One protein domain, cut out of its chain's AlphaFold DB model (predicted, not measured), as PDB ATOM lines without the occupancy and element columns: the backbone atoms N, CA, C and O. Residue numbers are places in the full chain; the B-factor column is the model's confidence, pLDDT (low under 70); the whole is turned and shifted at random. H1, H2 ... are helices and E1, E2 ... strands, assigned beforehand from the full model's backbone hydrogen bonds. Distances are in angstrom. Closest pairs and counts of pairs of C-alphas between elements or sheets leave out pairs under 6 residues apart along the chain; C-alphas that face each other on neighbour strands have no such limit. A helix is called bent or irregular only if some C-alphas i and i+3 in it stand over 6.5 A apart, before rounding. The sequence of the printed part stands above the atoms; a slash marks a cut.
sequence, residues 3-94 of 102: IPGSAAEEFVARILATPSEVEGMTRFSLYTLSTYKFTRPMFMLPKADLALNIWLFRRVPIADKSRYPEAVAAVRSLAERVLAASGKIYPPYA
ATOM      1  N   ILE A   3      10.078 -18.321  14.430       95.62
ATOM      2  CA  ILE A   3      11.383 -18.988  14.309       95.62
ATOM      3  C   ILE A   3      11.310 -19.988  13.152       95.62
ATOM      4  O   ILE A   3      10.298 -20.685  13.066       95.62
ATOM      5  N   PRO A   4      12.312 -20.088  12.257       96.50
ATOM      6  CA  PRO A   4      12.359 -21.161  11.265       96.50
ATOM      7  C   PRO A   4      12.218 -22.532  11.930       96.50
ATOM      8  O   PRO A   4      12.804 -22.766  12.985       96.50
ATOM      9  N   GLY A   5      11.487 -23.457  11.307       95.88
ATOM     10  CA  GLY A   5      11.311 -24.809  11.848       95.88
ATOM     11  C   GLY A   5      12.637 -25.507  12.170       95.88
ATOM     12  O   GLY A   5      12.738 -26.172  13.195       95.88
ATOM     13  N   SER A   6      13.676 -25.267  11.363       96.56
ATOM     14  CA  SER A   6      15.025 -25.818  11.552       96.56
ATOM     15  C   SER A   6      15.751 -25.341  12.814       96.56
ATOM     16  O   SER A   6      16.670 -26.015  13.258       96.56
ATOM     17  N   ALA A   7      15.362 -24.200  13.388       96.38
ATOM     18  CA  ALA A   7      15.974 -23.631  14.593       96.38
ATOM     19  C   ALA A   7      15.047 -23.704  15.820       96.38
ATOM     20  O   ALA A   7      15.429 -23.313  16.921       96.38
ATOM     21  N   ALA A   8      13.804 -24.155  15.638       95.25
ATOM     22  CA  ALA A   8      12.750 -24.020  16.634       95.25
ATOM     23  C   ALA A   8      13.008 -24.838  17.908       95.25
ATOM     24  O   ALA A   8      12.764 -24.336  19.004       95.25
ATOM     25  N   GLU A   9      13.507 -26.068  17.767       94.69
ATOM     26  CA  GLU A   9      13.775 -26.960  18.899       94.69
ATOM     27  C   GLU A   9      14.842 -26.381  19.828       94.69
ATOM     28  O   GLU A   9      14.563 -26.129  21.000       94.69
ATOM     29  N   GLU A  10      16.027 -26.083  19.290       94.75
ATOM     30  CA  GLU A  10      17.136 -25.499  20.050       94.75
ATOM     31  C   GLU A  10      16.732 -24.163  20.690       94.75
ATOM     32  O   GLU A  10      17.000 -23.911  21.868       94.75
ATOM     33  N   PHE A  11      16.020 -23.321  19.935       93.31
ATOM     34  CA  PHE A  11      15.577 -22.017  20.414       93.31
ATOM     35  C   PHE A  11      14.624 -22.130  21.613       93.31
ATOM     36  O   PHE A  11      14.796 -21.424  22.609       93.31
ATOM     37  N   VAL A  12      13.630 -23.022  21.542       92.44
ATOM     38  CA  VAL A  12      12.673 -23.244  22.637       92.44
ATOM     39  C   VAL A  12      13.343 -23.923  23.824       92.44
ATOM     40  O   VAL A  12      13.136 -23.483  24.955       92.44
ATOM     41  N   ALA A  13      14.160 -24.951  23.580       93.00
ATOM     42  CA  ALA A  13      14.878 -25.664  24.629       93.00
ATOM     43  C   ALA A  13      15.718 -24.698  25.467       93.00
ATOM     44  O   ALA A  13      15.634 -24.721  26.693       93.00
ATOM     45  N   ARG A  14      16.445 -23.774  24.821       91.25
ATOM     46  CA  ARG A  14      17.239 -22.770  25.536       91.25
ATOM     47  C   ARG A  14      16.379 -21.849  26.398       91.25
ATOM     48  O   ARG A  14      16.705 -21.651  27.566       91.25
ATOM     49  N   ILE A  15      15.296 -21.303  25.840       88.50
ATOM     50  CA  ILE A  15      14.415 -20.377  26.568       88.50
ATOM     51  C   ILE A  15      13.831 -21.056  27.799       88.50
ATOM     52  O   ILE A  15      13.880 -20.494  28.887       88.50
ATOM     53  N   LEU A  16      13.297 -22.268  27.638       86.12
ATOM     54  CA  LEU A  16      12.651 -22.987  28.733       86.12
ATOM     55  C   LEU A  16      13.654 -23.518  29.765       86.12
ATOM     56  O   LEU A  16      13.298 -23.643  30.934       86.12
ATOM     57  N   ALA A  17      14.896 -23.795  29.361       89.62
ATOM     58  CA  ALA A  17      15.957 -24.247  30.260       89.62
ATOM     59  C   ALA A  17      16.683 -23.105  30.993       89.62
ATOM     60  O   ALA A  17      17.434 -23.378  31.927       89.62
ATOM     61  N   THR A  18      16.487 -21.840  30.599       86.38
ATOM     62  CA  THR A  18      17.205 -20.696  31.182       86.38
ATOM     63  C   THR A  18      16.314 -19.947  32.182       86.38
ATOM     64  O   THR A  18      15.384 -19.257  31.760       86.38
ATOM     65  N   PRO A  19      16.590 -19.996  33.505       86.06
ATOM     66  CA  PRO A  19      15.714 -19.406  34.527       86.06
ATOM     67  C   PRO A  19      15.394 -17.919  34.320       86.06
ATOM     68  O   PRO A  19      14.246 -17.503  34.458       86.06
ATOM     69  N   SER A  20      16.381 -17.118  33.912       81.56
ATOM     70  CA  SER A  20      16.189 -15.686  33.631       81.56
ATOM     71  C   SER A  20      15.307 -15.415  32.401       81.56
ATOM     72  O   SER A  20      14.710 -14.343  32.274       81.56
ATOM     73  N   GLU A  21      15.168 -16.381  31.488       80.12
ATOM     74  CA  GLU A  21      14.303 -16.265  30.309       80.12
ATOM     75  C   GLU A  21      12.845 -16.652  30.593       80.12
ATOM     76  O   GLU A  21      11.945 -16.245  29.851       80.12
ATOM     77  N   VAL A  22      12.589 -17.367  31.690       84.38
ATOM     78  CA  VAL A  22      11.235 -17.721  32.144       84.38
ATOM     79  C   VAL A  22      10.762 -16.883  33.331       84.38
ATOM     80  O   VAL A  22       9.592 -16.950  33.706       84.38
ATOM     81  N   GLU A  23      11.627 -16.046  33.905       83.12
ATOM     82  CA  GLU A  23      11.262 -15.178  35.018       83.12
ATOM     83  C   GLU A  23      10.108 -14.226  34.655       83.12
ATOM     84  O   GLU A  23      10.095 -13.566  33.609       83.12
ATOM     85  N   GLY A  24       9.100 -14.177  35.531       79.81
ATOM     86  CA  GLY A  24       7.896 -13.366  35.340       79.81
ATOM     87  C   GLY A  24       6.987 -13.847  34.204       79.81
ATOM     88  O   GLY A  24       5.968 -13.204  33.931       79.81
ATOM     89  N   MET A  25       7.322 -14.958  33.535       86.50
ATOM     90  CA  MET A  25       6.461 -15.581  32.539       86.50
ATOM     91  C   MET A  25       5.242 -16.193  33.227       86.50
ATOM     92  O   MET A  25       5.346 -16.975  34.164       86.50
ATOM     93  N   THR A  26       4.062 -15.827  32.741       87.94
ATOM     94  CA  THR A  26       2.774 -16.290  33.283       87.94
ATOM     95  C   THR A  26       2.114 -17.333  32.400       87.94
ATOM     96  O   THR A  26       1.321 -18.142  32.870       87.94
ATOM     97  N   ARG A  27       2.417 -17.291  31.103       89.06
ATOM     98  CA  ARG A  27       1.942 -18.230  30.093       89.06
ATOM     99  C   ARG A  27       2.818 -18.110  28.850       89.06
ATOM    100  O   ARG A  27       3.404 -17.052  28.596       89.06
ATOM    101  N   PHE A  28       2.823 -19.157  28.041       89.88
ATOM    102  CA  PHE A  28       3.373 -19.126  26.696       89.88
ATOM    103  C   PHE A  28       2.432 -19.838  25.720       89.88
ATOM    104  O   PHE A  28       1.561 -20.600  26.131       89.88
ATOM    105  N   SER A  29       2.582 -19.553  24.431       91.31
ATOM    106  CA  SER A  29       1.887 -20.258  23.353       91.31
ATOM    107  C   SER A  29       2.869 -20.576  22.237       91.31
ATOM    108  O   SER A  29       3.669 -19.716  21.856       91.31
ATOM    109  N   LEU A  30       2.803 -21.812  21.745       92.81
ATOM    110  CA  LEU A  30       3.650 -22.353  20.690       92.81
ATOM    111  C   LEU A  30       2.755 -23.010  19.643       92.81
ATOM    112  O   LEU A  30       1.931 -23.855  19.986       92.81
ATOM    113  N   TYR A  31       2.905 -22.636  18.376       93.31
ATOM    114  CA  TYR A  31       2.190 -23.292  17.284       93.31
ATOM    115  C   TYR A  31       2.970 -23.232  15.982       93.31
ATOM    116  O   TYR A  31       3.593 -22.223  15.651       93.31
ATOM    117  N   THR A  32       2.925 -24.322  15.230       94.38
ATOM    118  CA  THR A  32       3.557 -24.416  13.917       94.38
ATOM    119  C   THR A  32       2.702 -23.727  12.866       94.38
ATOM    120  O   THR A  32       1.479 -23.869  12.838       94.38
ATOM    121  N   LEU A  33       3.356 -23.016  11.961       92.56
ATOM    122  CA  LEU A  33       2.751 -22.350  10.823       92.56
ATOM    123  C   LEU A  33       3.449 -22.818   9.559       92.56
ATOM    124  O   LEU A  33       4.676 -22.835   9.492       92.56
ATOM    125  N   SER A  34       2.663 -23.145   8.543       93.94
ATOM    126  CA  SER A  34       3.195 -23.341   7.204       93.94
ATOM    127  C   SER A  34       3.260 -22.000   6.484       93.94
ATOM    128  O   SER A  34       2.266 -21.272   6.433       93.94
ATOM    129  N   THR A  35       4.434 -21.645   5.975       92.06
ATOM    130  CA  THR A  35       4.716 -20.279   5.514       92.06
ATOM    131  C   THR A  35       4.296 -20.032   4.065       92.06
ATOM    132  O   THR A  35       4.141 -18.878   3.681       92.06
ATOM    133  N   TYR A  36       4.022 -21.079   3.272       89.88
ATOM    134  CA  TYR A  36       3.701 -20.955   1.837       89.88
ATOM    135  C   TYR A  36       2.504 -20.041   1.534       89.88
ATOM    136  O   TYR A  36       2.429 -19.451   0.460       89.88
ATOM    137  N   LYS A  37       1.553 -19.912   2.472       84.06
ATOM    138  CA  LYS A  37       0.373 -19.039   2.324       84.06
ATOM    139  C   LYS A  37       0.663 -17.571   2.632       84.06
ATOM    140  O   LYS A  37      -0.168 -16.711   2.350       84.06
ATOM    141  N   PHE A  38       1.813 -17.271   3.224       86.88
ATOM    142  CA  PHE A  38       2.181 -15.934   3.673       86.88
ATOM    143  C   PHE A  38       3.022 -15.236   2.607       86.88
ATOM    144  O   PHE A  38       4.228 -15.063   2.732       86.88
ATOM    145  N   THR A  39       2.348 -14.835   1.532       80.50
ATOM    146  CA  THR A  39       2.966 -14.197   0.358       80.50
ATOM    147  C   THR A  39       2.929 -12.669   0.405       80.50
ATOM    148  O   THR A  39       3.481 -12.006  -0.471       80.50
ATOM    149  N   ARG A  40       2.260 -12.080   1.408       78.31
ATOM    150  CA  ARG A  40       2.085 -10.625   1.517       78.31
ATOM    151  C   ARG A  40       3.250  -9.971   2.275       78.31
ATOM    152  O   ARG A  40       3.571 -10.439   3.365       78.31
ATOM    153  N   PRO A  41       3.780  -8.825   1.804       69.62
ATOM    154  CA  PRO A  41       4.907  -8.142   2.452       69.62
ATOM    155  C   PRO A  41       4.635  -7.686   3.891       69.62
ATOM    156  O   PRO A  41       5.548  -7.610   4.702       69.62
ATOM    157  N   MET A  42       3.375  -7.389   4.230       68.50
ATOM    158  CA  MET A  42       3.018  -6.820   5.537       68.50
ATOM    159  C   MET A  42       3.027  -7.830   6.694       68.50
ATOM    160  O   MET A  42       2.838  -7.440   7.842       68.50
ATOM    161  N   PHE A  43       3.226  -9.124   6.423       75.75
ATOM    162  CA  PHE A  43       3.344 -10.141   7.465       75.75
ATOM    163  C   PHE A  43       4.611 -10.961   7.247       75.75
ATOM    164  O   PHE A  43       4.605 -12.018   6.617       75.75
ATOM    165  N   MET A  44       5.715 -10.422   7.754       78.38
ATOM    166  CA  MET A  44       7.043 -10.982   7.552       78.38
ATOM    167  C   MET A  44       7.226 -12.255   8.380       78.38
ATOM    168  O   MET A  44       7.300 -12.214   9.609       78.38
ATOM    169  N   LEU A  45       7.346 -13.384   7.684       87.56
ATOM    170  CA  LEU A  45       7.754 -14.667   8.245       87.56
ATOM    171  C   LEU A  45       9.200 -15.004   7.851       87.56
ATOM    172  O   LEU A  45       9.746 -14.410   6.914       87.56
ATOM    173  N   PRO A  46       9.857 -15.930   8.570       90.69
ATOM    174  CA  PRO A  46      11.148 -16.451   8.151       90.69
ATOM    175  C   PRO A  46      11.059 -17.108   6.767       90.69
ATOM    176  O   PRO A  46      10.029 -17.681   6.409       90.69
ATOM    177  N   LYS A  47      12.152 -17.058   5.998       89.44
ATOM    178  CA  LYS A  47      12.264 -17.744   4.701       89.44
ATOM    179  C   LYS A  47      12.516 -19.245   4.914       89.44
ATOM    180  O   LYS A  47      13.635 -19.712   4.746       89.44
ATOM    181  N   ALA A  48      11.491 -19.971   5.343       92.06
ATOM    182  CA  ALA A  48      11.514 -21.415   5.589       92.06
ATOM    183  C   ALA A  48      10.107 -21.991   5.399       92.06
ATOM    184  O   ALA A  48       9.156 -21.264   5.652       92.06
ATOM    185  N   ASP A  49       9.948 -23.266   5.029       94.88
ATOM    186  CA  ASP A  49       8.631 -23.886   4.754       94.88
ATOM    187  C   ASP A  49       7.701 -23.931   5.979       94.88
ATOM    188  O   ASP A  49       6.471 -23.830   5.874       94.88
ATOM    189  N   LEU A  50       8.307 -24.061   7.159       95.75
ATOM    190  CA  LEU A  50       7.643 -24.050   8.453       95.75
ATOM    191  C   LEU A  50       8.271 -22.987   9.350       95.75
ATOM    192  O   LEU A  50       9.489 -22.790   9.358       95.75
ATOM    193  N   ALA A  51       7.432 -22.356  10.162       95.75
ATOM    194  CA  ALA A  51       7.858 -21.505  11.256       95.75
ATOM    195  C   ALA A  51       7.145 -21.909  12.549       95.75
ATOM    196  O   ALA A  51       5.954 -22.219  12.542       95.75
ATOM    197  N   LEU A  52       7.853 -21.859  13.672       95.94
ATOM    198  CA  LEU A  52       7.244 -21.918  14.992       95.94
ATOM    199  C   LEU A  52       6.876 -20.501  15.428       95.94
ATOM    200  O   LEU A  52       7.739 -19.625  15.517       95.94
ATOM    201  N   ASN A  53       5.599 -20.268  15.709       93.75
ATOM    202  CA  ASN A  53       5.157 -19.051  16.367       93.75
ATOM    203  C   ASN A  53       5.227 -19.216  17.881       93.75
ATOM    204  O   ASN A  53       4.708 -20.185  18.428       93.75
ATOM    205  N   ILE A  54       5.847 -18.243  18.535       91.06
ATOM    206  CA  ILE A  54       6.137 -18.226  19.961       91.06
ATOM    207  C   ILE A  54       5.594 -16.934  20.564       91.06
ATOM    208  O   ILE A  54       6.000 -15.831  20.177       91.06
ATOM    209  N   TRP A  55       4.721 -17.072  21.556       89.31
ATOM    210  CA  TRP A  55       4.207 -15.977  22.373       89.31
ATOM    211  C   TRP A  55       4.648 -16.203  23.812       89.31
ATOM    212  O   TRP A  55       4.252 -17.194  24.418       89.31
ATOM    213  N   LEU A  56       5.444 -15.287  24.365       86.56
ATOM    214  CA  LEU A  56       5.852 -15.313  25.770       86.56
ATOM    215  C   LEU A  56       5.160 -14.159  26.489       86.56
ATOM    216  O   LEU A  56       5.321 -13.000  26.106       86.56
ATOM    217  N   PHE A  57       4.368 -14.462  27.513       85.94
ATOM    218  CA  PHE A  57       3.618 -13.449  28.246       85.94
ATOM    219  C   PHE A  57       4.225 -13.255  29.626       85.94
ATOM    220  O   PHE A  57       4.083 -14.107  30.505       85.94
ATOM    221  N   ARG A  58       4.868 -12.105  29.815       81.81
ATOM    222  CA  ARG A  58       5.475 -11.703  31.084       81.81
ATOM    223  C   ARG A  58       4.630 -10.644  31.783       81.81
ATOM    224  O   ARG A  58       3.907  -9.896  31.125       81.81
ATOM    225  N   ARG A  59       4.713 -10.581  33.110       82.50
ATOM    226  CA  ARG A  59       4.113  -9.506  33.912       82.50
ATOM    227  C   ARG A  59       5.157  -8.903  34.839       82.50
ATOM    228  O   ARG A  59       5.941  -9.631  35.435       82.50
ATOM    229  N   VAL A  60       5.105  -7.584  34.991       77.38
ATOM    230  CA  VAL A  60       5.807  -6.847  36.045       77.38
ATOM    231  C   VAL A  60       4.731  -6.259  36.960       77.38
ATOM    232  O   VAL A  60       3.825  -5.592  36.449       77.38
ATOM    233  N   PRO A  61       4.751  -6.533  38.277       76.44
ATOM    234  CA  PRO A  61       3.813  -5.914  39.205       76.44
ATOM    235  C   PRO A  61       3.889  -4.384  39.122       76.44
ATOM    236  O   PRO A  61       4.972  -3.814  39.168       76.44
ATOM    237  N   ILE A  62       2.741  -3.704  39.054       69.62
ATOM    238  CA  ILE A  62       2.677  -2.229  38.962       69.62
ATOM    239  C   ILE A  62       3.348  -1.544  40.165       69.62
ATOM    240  O   ILE A  62       3.892  -0.448  40.031       69.62
ATOM    241  N   ALA A  63       3.319  -2.197  41.329       75.62
ATOM    242  CA  ALA A  63       3.977  -1.726  42.542       75.62
ATOM    243  C   ALA A  63       5.516  -1.725  42.437       75.62
ATOM    244  O   ALA A  63       6.168  -1.025  43.203       75.62
ATOM    245  N   ASP A  64       6.091  -2.460  41.481       73.88
ATOM    246  CA  ASP A  64       7.533  -2.657  41.329       73.88
ATOM    247  C   ASP A  64       8.044  -2.044  40.016       73.88
ATOM    248  O   ASP A  64       8.444  -2.717  39.061       73.88
ATOM    249  N   LYS A  65       7.997  -0.710  39.956       72.94
ATOM    250  CA  LYS A  65       8.439   0.059  38.780       72.94
ATOM    251  C   LYS A  65       9.935  -0.107  38.489       72.94
ATOM    252  O   LYS A  65      10.336   0.047  37.338       72.94
ATOM    253  N   SER A  66      10.741  -0.447  39.496       81.56
ATOM    254  CA  SER A  66      12.181  -0.711  39.371       81.56
ATOM    255  C   SER A  66      12.504  -1.875  38.441       81.56
ATOM    256  O   SER A  66      13.546  -1.856  37.795       81.56
ATOM    257  N   ARG A  67      11.603  -2.855  38.320       78.69
ATOM    258  CA  ARG A  67      11.808  -4.051  37.489       78.69
ATOM    259  C   ARG A  67      11.379  -3.887  36.036       78.69
ATOM    260  O   ARG A  67      11.639  -4.753  35.201       78.69
ATOM    261  N   TYR A  68      10.722  -2.776  35.702       78.25
ATOM    262  CA  TYR A  68      10.279  -2.523  34.334       78.25
ATOM    263  C   TYR A  68      11.451  -2.393  33.335       78.25
ATOM    264  O   TYR A  68      11.400  -3.054  32.296       78.25
ATOM    265  N   PRO A  69      12.532  -1.633  33.618       80.88
ATOM    266  CA  PRO A  69      13.700  -1.569  32.735       80.88
ATOM    267  C   PRO A  69      14.364  -2.929  32.491       80.88
ATOM    268  O   PRO A  69      14.740  -3.228  31.359       80.88
ATOM    269  N   GLU A  70      14.457  -3.778  33.519       79.94
ATOM    270  CA  GLU A  70      15.004  -5.137  33.402       79.94
ATOM    271  C   GLU A  70      14.150  -6.005  32.472       79.94
ATOM    272  O   GLU A  70      14.671  -6.686  31.588       79.94
ATOM    273  N   ALA A  71      12.821  -5.929  32.606       77.44
ATOM    274  CA  ALA A  71      11.901  -6.635  31.721       77.44
ATOM    275  C   ALA A  71      12.036  -6.171  30.260       77.44
ATOM    276  O   ALA A  71      12.030  -6.997  29.346       77.44
ATOM    277  N   VAL A  72      12.212  -4.865  30.027       78.75
ATOM    278  CA  VAL A  72      12.473  -4.316  28.685       78.75
ATOM    279  C   VAL A  72      13.810  -4.819  28.132       78.75
ATOM    280  O   VAL A  72      13.872  -5.216  26.967       78.75
ATOM    281  N   ALA A  73      14.866  -4.850  28.948       81.94
ATOM    282  CA  ALA A  73      16.171  -5.378  28.549       81.94
ATOM    283  C   ALA A  73      16.095  -6.870  28.179       81.94
ATOM    284  O   ALA A  73      16.654  -7.284  27.161       81.94
ATOM    285  N   ALA A  74      15.333  -7.664  28.935       80.19
ATOM    286  CA  ALA A  74      15.107  -9.072  28.628       80.19
ATOM    287  C   ALA A  74      14.370  -9.269  27.291       80.19
ATOM    288  O   ALA A  74      14.751 -10.134  26.502       80.19
ATOM    289  N   VAL A  75      13.354  -8.448  26.991       81.00
ATOM    290  CA  VAL A  75      12.655  -8.491  25.690       81.00
ATOM    291  C   VAL A  75      13.584  -8.084  24.542       81.00
ATOM    292  O   VAL A  75      13.550  -8.721  23.491       81.00
ATOM    293  N   ARG A  76      14.450  -7.080  24.736       82.56
ATOM    294  CA  ARG A  76      15.465  -6.681  23.742       82.56
ATOM    295  C   ARG A  76      16.459  -7.803  23.447       82.56
ATOM    296  O   ARG A  76      16.639  -8.152  22.287       82.56
ATOM    297  N   SER A  77      17.028  -8.425  24.479       85.31
ATOM    298  CA  SER A  77      17.951  -9.549  24.275       85.31
ATOM    299  C   SER A  77      17.261 -10.729  23.583       85.31
ATOM    300  O   SER A  77      17.837 -11.378  22.712       85.31
ATOM    301  N   LEU A  78      15.996 -10.997  23.915       85.44
ATOM    302  CA  LEU A  78      15.214 -12.018  23.228       85.44
ATOM    303  C   LEU A  78      15.010 -11.677  21.743       85.44
ATOM    304  O   LEU A  78      15.175 -12.553  20.895       85.44
ATOM    305  N   ALA A  79      14.697 -10.421  21.424       84.94
ATOM    306  CA  ALA A  79      14.550  -9.933  20.056       84.94
ATOM    307  C   ALA A  79      15.829 -10.134  19.224       84.94
ATOM    308  O   ALA A  79      15.769 -10.713  18.139       84.94
ATOM    309  N   GLU A  80      16.991  -9.745  19.749       87.44
ATOM    310  CA  GLU A  80      18.292  -9.951  19.092       87.44
ATOM    311  C   GLU A  80      18.525 -11.423  18.745       87.44
ATOM    312  O   GLU A  80      18.964 -11.771  17.649       87.44
ATOM    313  N   ARG A  81      18.161 -12.318  19.660       89.25
ATOM    314  CA  ARG A  81      18.345 -13.759  19.477       89.25
ATOM    315  C   ARG A  81      17.364 -14.357  18.476       89.25
ATOM    316  O   ARG A  81      17.739 -15.270  17.748       89.25
ATOM    317  N   VAL A  82      16.132 -13.846  18.406       91.00
ATOM    318  CA  VAL A  82      15.192 -14.198  17.328       91.00
ATOM    319  C   VAL A  82      15.816 -13.867  15.977       91.00
ATOM    320  O   VAL A  82      15.788 -14.703  15.079       91.00
ATOM    321  N   LEU A  83      16.399 -12.673  15.838       89.88
ATOM    322  CA  LEU A  83      17.045 -12.243  14.597       89.88
ATOM    323  C   LEU A  83      18.278 -13.098  14.273       89.88
ATOM    324  O   LEU A  83      18.423 -13.531  13.131       89.88
ATOM    325  N   ALA A  84      19.106 -13.421  15.272       92.06
ATOM    326  CA  ALA A  84      20.251 -14.322  15.115       92.06
ATOM    327  C   ALA A  84      19.837 -15.728  14.641       92.06
ATOM    328  O   ALA A  84      20.537 -16.346  13.844       92.06
ATOM    329  N   ALA A  85      18.659 -16.205  15.054       93.25
ATOM    330  CA  ALA A  85      18.069 -17.461  14.591       93.25
ATOM    331  C   ALA A  85      17.369 -17.350  13.218       93.25
ATOM    332  O   ALA A  85      16.571 -18.216  12.858       93.25
ATOM    333  N   SER A  86      17.610 -16.276  12.451       93.06
ATOM    334  CA  SER A  86      16.908 -15.967  11.192       93.06
ATOM    335  C   SER A  86      15.381 -15.857  11.337       93.06
ATOM    336  O   SER A  86      14.625 -16.022  10.375       93.06
ATOM    337  N   GLY A  87      14.914 -15.581  12.553       92.75
ATOM    338  CA  GLY A  87      13.514 -15.399  12.890       92.75
ATOM    339  C   GLY A  87      12.967 -14.024  12.519       92.75
ATOM    340  O   GLY A  87      13.661 -13.149  11.996       92.75
ATOM    341  N   LYS A  88      11.677 -13.831  12.799       90.44
ATOM    342  CA  LYS A  88      10.957 -12.565  12.624       90.44
ATOM    343  C   LYS A  88      10.198 -12.193  13.888       90.44
ATOM    344  O   LYS A  88       9.607 -13.040  14.559       90.44
ATOM    345  N   ILE A  89      10.195 -10.910  14.219       86.38
ATOM    346  CA  ILE A  89       9.500 -10.385  15.394       86.38
ATOM    347  C   ILE A  89       8.143  -9.853  14.950       86.38
ATOM    348  O   ILE A  89       8.028  -9.182  13.929       86.38
ATOM    349  N   TYR A  90       7.102 -10.174  15.717       78.62
ATOM    350  CA  TYR A  90       5.790  -9.576  15.506       78.62
ATOM    351  C   TYR A  90       5.764  -8.210  16.223       78.62
ATOM    352  O   TYR A  90       6.131  -8.182  17.400       78.62
ATOM    353  N   PRO A  91       5.342  -7.105  15.578       60.81
ATOM    354  CA  PRO A  91       5.524  -5.736  16.083       60.81
ATOM    355  C   PRO A  91       5.053  -5.423  17.516       60.81
ATOM    356  O   PRO A  91       5.700  -4.622  18.175       60.81
ATOM    357  N   PRO A  92       4.011  -6.052  18.091       59.66
ATOM    358  CA  PRO A  92       3.653  -5.849  19.502       59.66
ATOM    359  C   PRO A  92       4.692  -6.373  20.506       59.66
ATOM    360  O   PRO A  92       4.594  -6.082  21.693       59.66
ATOM    361  N   TYR A  93       5.661  -7.167  20.043       55.12
ATOM    362  CA  TYR A  93       6.808  -7.659  20.814       55.12
ATOM    363  C   TYR A  93       8.107  -6.931  20.480       55.12
ATOM    364  O   TYR A  93       9.143  -7.238  21.069       55.12
ATOM    365  N   ALA A  94       8.067  -5.997  19.531       56.03
ATOM    366  CA  ALA A  94       9.189  -5.134  19.260       56.03
ATOM    367  C   ALA A  94       9.363  -4.173  20.447       56.03
ATOM    368  O   ALA A  94       8.432  -3.420  20.750       56.03
TER     369      ALA A  94
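AT A GLANCE: This is residues 3 to 94 of the 102 residues of an uncharacterized protein of Acidobacteria bacterium (UniProt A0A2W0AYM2). What is the main picture? A long hairpin of antiparallel strands E1 and E2 has H1 over it, mainly over E2, while H3 runs lengthwise past the E2 side. What is printed? The printed part has 92 residues, with H1, H2, E1, E2, H3 in order, class mixed. It is compact, radius of gyration of the C-alphas 14.2 A, spanning 45 by 28 by 21 A.

IN THESE COORDINATES: Where is the sheet? E1 is residues 25 to 34, 26.7 A, from C-alpha 25 at (6.461, -15.581, 32.539); E2 is 50 to 58, 25.9 A. Where are the helices? H1 is residues 5 to 17, 19.0 A, H2 19 to 22, 5.3 A, and H3 65 to 84, 30.1 A, ending at C-alpha 84 (20.251, -14.322, 15.115). H1 is irregular, C-alphas 6 and 9 being 7.5 A apart; H3 only just, C-alphas 66 and 69 being 6.9 A apart.

HOW THE PARTS SIT: How do the strands pair? E1 and E2 are antiparallel at 166 degrees, N 29 and O 55 within hydrogen-bond range at 2.9 A. Where do the helices stand? The closest C-alphas of H1 and E2 are Gly 5 and Ala 51, 4.8 A. H1 and H2 only just touch, with 3 pairs of C-alphas within 8 A, and only at the corner, closest at Ile 15 and Glu 21, 5.6 A. H2 and H3 are close but not clearly touching, the closest C-alphas being Glu 21 and Ala 74, 7.4 A. Are helix backbones complete? O i to N i+4 pairs are within range in 7 of 9 for H1 and 14 of 16 for H3; H2 is too short for one.

THE WHOLE: How large is it? The farthest C-alphas, Tyr 36 and Ala 63, are 45.0 A apart. Which link is long? E1 to E2, with 15 residues between them; the printed part has no cut. Where is confidence low? Residues 41 to 42, 62 and 91 to 94 have pLDDT under 70.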